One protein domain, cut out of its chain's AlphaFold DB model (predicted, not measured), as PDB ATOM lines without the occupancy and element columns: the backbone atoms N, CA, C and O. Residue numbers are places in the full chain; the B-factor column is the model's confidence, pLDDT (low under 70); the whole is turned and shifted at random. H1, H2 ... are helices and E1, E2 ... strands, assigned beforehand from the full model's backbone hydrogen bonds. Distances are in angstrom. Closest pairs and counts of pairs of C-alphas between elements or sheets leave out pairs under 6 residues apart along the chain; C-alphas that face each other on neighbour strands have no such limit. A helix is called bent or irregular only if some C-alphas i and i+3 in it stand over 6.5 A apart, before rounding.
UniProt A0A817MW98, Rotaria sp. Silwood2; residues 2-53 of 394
ATOM      1  N   PRO A   2      52.276  88.432  79.349       59.00
ATOM      2  CA  PRO A   2      52.684  87.225  80.059       59.00
ATOM      3  C   PRO A   2      51.533  86.772  80.970       59.00
ATOM      4  O   PRO A   2      51.453  87.132  82.135       59.00
ATOM      5  N   MET A   3      50.593  86.005  80.414       60.22
ATOM      6  CA  MET A   3      49.372  85.560  81.111       60.22
ATOM      7  C   MET A   3      49.646  84.569  82.266       60.22
ATOM      8  O   MET A   3      48.752  84.255  83.049       60.22
ATOM      9  N   HIS A   4      50.874  84.056  82.361       55.38
ATOM     10  CA  HIS A   4      51.266  83.003  83.298       55.38
ATOM     11  C   HIS A   4      51.677  83.533  84.681       55.38
ATOM     12  O   HIS A   4      51.471  82.843  85.678       55.38
ATOM     13  N   GLU A   5      52.184  84.769  84.770       57.28
ATOM     14  CA  GLU A   5      52.670  85.344  86.036       57.28
ATOM     15  C   GLU A   5      51.528  85.678  87.006       57.28
ATOM     16  O   GLU A   5      51.642  85.427  88.203       57.28
ATOM     17  N   GLU A   6      50.386  86.155  86.500       67.19
ATOM     18  CA  GLU A   6      49.223  86.477  87.342       67.19
ATOM     19  C   GLU A   6      48.480  85.233  87.837       67.19
ATOM     20  O   GLU A   6      47.893  85.246  88.918       67.19
ATOM     21  N   ARG A   7      48.502  84.142  87.061       70.19
ATOM     22  CA  ARG A   7      47.730  82.929  87.370       70.19
ATOM     23  C   ARG A   7      48.498  81.915  88.210       70.19
ATOM     24  O   ARG A   7      47.885  80.955  88.664       70.19
ATOM     25  N   ARG A   8      49.808  82.119  88.421       83.00
ATOM     26  CA  ARG A   8      50.711  81.124  89.033       83.00
ATOM     27  C   ARG A   8      50.515  79.746  88.398       83.00
ATOM     28  O   ARG A   8      50.395  78.737  89.095       83.00
ATOM     29  N   THR A   9      50.426  79.733  87.069       89.12
ATOM     30  CA  THR A   9      50.315  78.500  86.301       89.12
ATOM     31  C   THR A   9      51.513  78.313  85.393       89.12
ATOM     32  O   THR A   9      52.036  79.272  84.825       89.12
ATOM     33  N   ALA A  10      51.937  77.064  85.250       87.06
ATOM     34  CA  ALA A  10      53.049  76.665  84.406       87.06
ATOM     35  C   ALA A  10      52.650  75.470  83.531       87.06
ATOM     36  O   ALA A  10      51.661  74.778  83.787       87.06
ATOM     37  N   SER A  11      53.420  75.263  82.468       90.56
ATOM     38  CA  SER A  11      53.317  74.082  81.618       90.56
ATOM     39  C   SER A  11      54.539  73.206  81.858       90.56
ATOM     40  O   SER A  11      55.666  73.702  81.843       90.56
ATOM     41  N   PHE A  12      54.308  71.919  82.082       89.38
ATOM     42  CA  PHE A  12      55.337  70.928  82.370       89.38
ATOM     43  C   PHE A  12      55.357  69.887  81.256       89.38
ATOM     44  O   PHE A  12      54.310  69.393  80.835       89.38
ATOM     45  N   HIS A  13      56.556  69.558  80.788       91.81
ATOM     46  CA  HIS A  13      56.780  68.555  79.756       91.81
ATOM     47  C   HIS A  13      57.640  67.441  80.344       91.81
ATOM     48  O   HIS A  13      58.792  67.681  80.715       91.81
ATOM     49  N   VAL A  14      57.082  66.238  80.437       90.00
ATOM     50  CA  VAL A  14      57.810  65.044  80.866       90.00
ATOM     51  C   VAL A  14      58.430  64.412  79.626       90.00
ATOM     52  O   VAL A  14      57.735  64.037  78.684       90.00
ATOM     53  N   LEU A  15      59.761  64.355  79.610       89.44
ATOM     54  CA  LEU A  15      60.542  63.857  78.471       89.44
ATOM     55  C   LEU A  15      61.033  62.417  78.661       89.44
ATOM     56  O   LEU A  15      61.583  61.840  77.730       89.44
ATOM     57  N   HIS A  16      60.874  61.857  79.860       80.56
ATOM     58  CA  HIS A  16      61.299  60.501  80.183       80.56
ATOM     59  C   HIS A  16      60.123  59.528  80.049       80.56
ATOM     60  O   HIS A  16      59.028  59.825  80.519       80.56
ATOM     61  N   GLY A  17      60.352  58.367  79.428       84.62
ATOM     62  CA  GLY A  17      59.297  57.397  79.145       84.62
ATOM     63  C   GLY A  17      58.321  57.904  78.078       84.62
ATOM     64  O   GLY A  17      58.730  58.379  77.018       84.62
ATOM     65  N   GLN A  18      57.018  57.790  78.346       79.81
ATOM     66  CA  GLN A  18      55.986  58.317  77.459       79.81
ATOM     67  C   GLN A  18      55.963  59.848  77.544       79.81
ATOM     68  O   GLN A  18      55.876  60.413  78.629       79.81
ATOM     69  N   THR A  19      56.038  60.532  76.398       85.50
ATOM     70  CA  THR A  19      55.978  61.998  76.375       85.50
ATOM     71  C   THR A  19      54.616  62.475  76.870       85.50
ATOM     72  O   THR A  19      53.599  62.270  76.203       85.50
ATOM     73  N   GLU A  20      54.613  63.145  78.018       88.31
ATOM     74  CA  GLU A  20      53.420  63.727  78.626       88.31
ATOM     75  C   GLU A  20      53.560  65.246  78.715       88.31
ATOM     76  O   GLU A  20      54.604  65.794  79.079       88.31
ATOM     77  N   GLU A  21      52.489  65.942  78.349       91.44
ATOM     78  CA  GLU A  21      52.425  67.395  78.383       91.44
ATOM     79  C   GLU A  21      51.275  67.837  79.284       91.44
ATOM     80  O   GLU A  21      50.101  67.604  78.987       91.44
ATOM     81  N   HIS A  22      51.612  68.541  80.360       88.56
ATOM     82  CA  HIS A  22      50.636  69.119  81.269       88.56
ATOM     83  C   HIS A  22      50.647  70.640  81.132       88.56
ATOM     84  O   HIS A  22      51.593  71.311  81.544       88.56
ATOM     85  N   ARG A  23      49.587  71.204  80.546       92.25
ATOM     86  CA  ARG A  23      49.442  72.655  80.353       92.25
ATOM     87  C   ARG A  23      48.575  73.276  81.435       92.25
ATOM     88  O   ARG A  23      47.600  72.672  81.871       92.25
ATOM     89  N   ASN A  24      48.858  74.539  81.752       88.88
ATOM     90  CA  ASN A  24      48.040  75.372  82.642       88.88
ATOM     91  C   ASN A  24      47.860  74.795  84.058       88.88
ATOM     92  O   ASN A  24      46.824  75.023  84.681       88.88
ATOM     93  N   LEU A  25      48.856  74.072  84.568       89.44
ATOM     94  CA  LEU A  25      48.828  73.552  85.931       89.44
ATOM     95  C   LEU A  25      49.151  74.644  86.934       89.44
ATOM     96  O   LEU A  25      49.978  75.510  86.652       89.44
ATOM     97  N   THR A  26      48.543  74.574  88.117       90.88
ATOM     98  CA  THR A  26      49.004  75.382  89.249       90.88
ATOM     99  C   THR A  26      50.421  74.960  89.635       90.88
ATOM    100  O   THR A  26      50.836  73.828  89.378       90.88
ATOM    101  N   LEU A  27      51.189  75.868  90.241       88.56
ATOM    102  CA  LEU A  27      52.534  75.524  90.709       88.56
ATOM    103  C   LEU A  27      52.517  74.347  91.701       88.56
ATOM    104  O   LEU A  27      53.397  73.501  91.617       88.56
ATOM    105  N   GLU A  28      51.510  74.262  92.577       90.62
ATOM    106  CA  GLU A  28      51.370  73.182  93.567       90.62
ATOM    107  C   GLU A  28      51.195  71.810  92.896       90.62
ATOM    108  O   GLU A  28      51.939  70.871  93.176       90.62
ATOM    109  N   ASP A  29      50.277  71.716  91.927       91.56
ATOM    110  CA  ASP A  29      50.060  70.482  91.161       91.56
ATOM    111  C   ASP A  29      51.296  70.123  90.324       91.56
ATOM    112  O   ASP A  29      51.671  68.955  90.202       91.56
ATOM    113  N   GLY A  30      51.965  71.143  89.778       92.25
ATOM    114  CA  GLY A  30      53.230  70.998  89.069       92.25
ATOM    115  C   GLY A  30      54.327  70.381  89.936       92.25
ATOM    116  O   GLY A  30      55.003  69.449  89.497       92.25
ATOM    117  N   TYR A  31      54.479  70.846  91.180       93.31
ATOM    118  CA  TYR A  31      55.425  70.267  92.136       93.31
ATOM    119  C   TYR A  31      55.109  68.804  92.433       93.31
ATOM    120  O   TYR A  31      56.026  67.982  92.440       93.31
ATOM    121  N   HIS A  32      53.835  68.456  92.630       93.50
ATOM    122  CA  HIS A  32      53.438  67.067  92.852       93.50
ATOM    123  C   HIS A  32      53.808  66.165  91.675       93.50
ATOM    124  O   HIS A  32      54.430  65.123  91.880       93.50
ATOM    125  N   ILE A  33      53.510  66.591  90.447       91.69
ATOM    126  CA  ILE A  33      53.842  65.826  89.240       91.69
ATOM    127  C   ILE A  33      55.355  65.665  89.090       91.69
ATOM    128  O   ILE A  33      55.817  64.571  88.770       91.69
ATOM    129  N   ILE A  34      56.138  66.716  89.355       93.00
ATOM    130  CA  ILE A  34      57.603  66.628  89.326       93.00
ATOM    131  C   ILE A  34      58.103  65.633  90.373       93.00
ATOM    132  O   ILE A  34      58.927  64.785  90.047       93.00
ATOM    133  N   LEU A  35      57.619  65.713  91.616       94.69
ATOM    134  CA  LEU A  35      58.077  64.852  92.706       94.69
ATOM    135  C   LEU A  35      57.744  63.380  92.456       94.69
ATOM    136  O   LEU A  35      58.614  62.528  92.632       94.69
ATOM    137  N   THR A  36      56.520  63.083  92.018       92.00
ATOM    138  CA  THR A  36      56.101  61.711  91.712       92.00
ATOM    139  C   THR A  36      56.894  61.145  90.537       92.00
ATOM    140  O   THR A  36      57.466  60.064  90.663       92.00
ATOM    141  N   ASN A  37      57.018  61.893  89.434       90.00
ATOM    142  CA  ASN A  37      57.805  61.443  88.283       90.00
ATOM    143  C   ASN A  37      59.290  61.288  88.623       90.00
ATOM    144  O   ASN A  37      59.920  60.325  88.196       90.00
ATOM    145  N   PHE A  38      59.854  62.199  89.418       92.94
ATOM    146  CA  PHE A  38      61.244  62.112  89.853       92.94
ATOM    147  C   PHE A  38      61.491  60.902  90.760       92.94
ATOM    148  O   PHE A  38      62.520  60.247  90.621       92.94
ATOM    149  N   ALA A  39      60.558  60.576  91.660       91.88
ATOM    150  CA  ALA A  39      60.656  59.385  92.498       91.88
ATOM    151  C   ALA A  39      60.649  58.101  91.653       91.88
ATOM    152  O   ALA A  39      61.553  57.280  91.801       91.88
ATOM    153  N   CYS A  40      59.702  57.976  90.716       87.94
ATOM    154  CA  CYS A  40      59.636  56.835  89.799       87.94
ATOM    155  C   CYS A  40      60.876  56.737  88.896       87.94
ATOM    156  O   CYS A  40      61.414  55.651  88.708       87.94
ATOM    157  N   TYR A  41      61.372  57.866  88.382       91.12
ATOM    158  CA  TYR A  41      62.600  57.917  87.583       91.12
ATOM    159  C   TYR A  41      63.838  57.486  88.380       91.12
ATOM    160  O   TYR A  41      64.712  56.784  87.883       91.12
ATOM    161  N   LYS A  42      63.929  57.893  89.646       90.94
ATOM    162  CA  LYS A  42      65.048  57.507  90.506       90.94
ATOM    163  C   LYS A  42      65.045  56.005  90.790       90.94
ATOM    164  O   LYS A  42      66.108  55.390  90.802       90.94
ATOM    165  N   GLU A  43      63.865  55.432  91.005       87.50
ATOM    166  CA  GLU A  43      63.688  53.994  91.201       87.50
ATOM    167  C   GLU A  43      64.014  53.206  89.924       87.50
ATOM    168  O   GLU A  43      64.682  52.176  90.003       87.50
ATOM    169  N   SER A  44      63.635  53.704  88.740       84.56
ATOM    170  CA  SER A  44      63.987  53.046  87.475       84.56
ATOM    171  C   SER A  44      65.498  53.025  87.227       84.56
ATOM    172  O   SER A  44      66.021  51.971  86.877       84.56
ATOM    173  N   ILE A  45      66.218  54.122  87.500       85.69
ATOM    174  CA  ILE A  45      67.690  54.144  87.401       85.69
ATOM    175  C   ILE A  45      68.326  53.139  88.367       85.69
ATOM    176  O   ILE A  45      69.191  52.365  87.969       85.69
ATOM    177  N   GLN A  46      67.888  53.127  89.630       81.25
ATOM    178  CA  GLN A  46      68.443  52.213  90.633       81.25
ATOM    179  C   GLN A  46      68.215  50.747  90.256       81.25
ATOM    180  O   GLN A  46      69.104  49.918  90.434       81.25
ATOM    181  N   ASN A  47      67.050  50.433  89.691       73.81
ATOM    182  CA  ASN A  47      66.752  49.090  89.214       73.81
ATOM    183  C   ASN A  47      67.562  48.727  87.960       73.81
ATOM    184  O   ASN A  47      67.975  47.577  87.838       73.81
ATOM    185  N   GLU A  48      67.829  49.655  87.038       69.88
ATOM    186  CA  GLU A  48      68.712  49.377  85.894       69.88
ATOM    187  C   GLU A  48      70.159  49.103  86.317       69.88
ATOM    188  O   GLU A  48      70.785  48.184  85.780       69.88
ATOM    189  N   ASP A  49      70.671  49.831  87.312       61.59
ATOM    190  CA  ASP A  49      72.007  49.586  87.857       61.59
ATOM    191  C   ASP A  49      72.096  48.198  88.512       61.59
ATOM    192  O   ASP A  49      73.074  47.487  88.296       61.59
ATOM    193  N   ILE A  50      71.058  47.757  89.234       59.59
ATOM    194  CA  ILE A  50      71.000  46.410  89.833       59.59
ATOM    195  C   ILE A  50      70.906  45.325  88.744       59.59
ATOM    196  O   ILE A  50      71.673  44.362  88.760       59.59
ATOM    197  N   ASN A  51      70.048  45.507  87.735       56.03
ATOM    198  CA  ASN A  51      69.887  44.537  86.644       56.03
ATOM    199  C   ASN A  51      71.129  44.426  85.735       56.03
ATOM    200  O   ASN A  51      71.314  43.401  85.075       56.03
ATOM    201  N   ARG A  52      72.010  45.438  85.704       52.00
ATOM    202  CA  ARG A  52      73.307  45.353  85.011       52.00
ATOM    203  C   ARG A  52      74.323  44.453  85.718       52.00
ATOM    204  O   ARG A  52      75.187  43.909  85.033       52.00
ATOM    205  N   TYR A  53      74.224  44.268  87.036       50.12
ATOM    206  CA  TYR A  53      75.119  43.378  87.791       50.12
ATOM    207  C   TYR A  53      74.636  41.921  87.843       50.12
ATOM    208  O   TYR A  53      75.465  41.025  87.993       50.12
TER     209      TYR A  53
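This is residues 2 to 53 of the 394 residues of a protein of Rotaria sp. Silwood2 (UniProt A0A817MW98). A long helix, H2, makes the length of the model, with a two-stranded hairpin, E1 and E2, alongside its residues 27 to 37 and a short helix, H1, beyond the hairpin's open end. Residues 42 to 53 of H2 stick out free from this body. The printed part has 52 residues with two named helices and two named strands, in the order H1, E1, E2, H2; the sheet, E1 - E2, is antiparallel and the class is mixed, helices and strands. The whole is only just loose, close to extended, with a radius of gyration of the C-alphas of 14.5 A and a rod outline of 50 by 18 by 12 A.

H1, residues 3 to 7, begins at C-alpha 3 (49.372, 85.560, 81.111) and measures 7.0 A; it is neither bent nor irregular, but only just: C-alphas 3 and 6 are 6.3 A apart. E1, residues 9 to 14, measures 16.3 A, and E2, residues 20 to 26, 16.4 A. H2, residues 27 to 53, measures 39.4 A and ends at C-alpha 53 (75.119, 43.378, 87.791).

E1 and E2 form a hairpin, antiparallel at 162 degrees, with N 12 and O 22 at 2.8 A and N 14 and O 20 at 2.9 A, within hydrogen-bond range. The closest C-alphas of H1 and E1 are those of His 4 and Ala 10, 6.7 A apart. Those of E1 and H2 are Thr 9 and Leu 27, 5.8 A apart. E2 and H2 are near each other, with 6 pairs of C-alphas within 10 A. H1 and H2 are apart. In H2, 22 of 23 O i to N i+4 pairs are within hydrogen-bond range; in H1, 0 of 1, and 0 of 2 O i to N i+3 pairs.

The C-alphas of Glu 6 and Tyr 53, the two farthest apart, are 50.3 A apart. Without residues 42 to 53 the body spans 31 by 17 by 9 A. The printed part has no cut, and its three links are tight. The mean pLDDT of the printed part is 82.1, with residues 2 to 6 and 48 to 53 under 70.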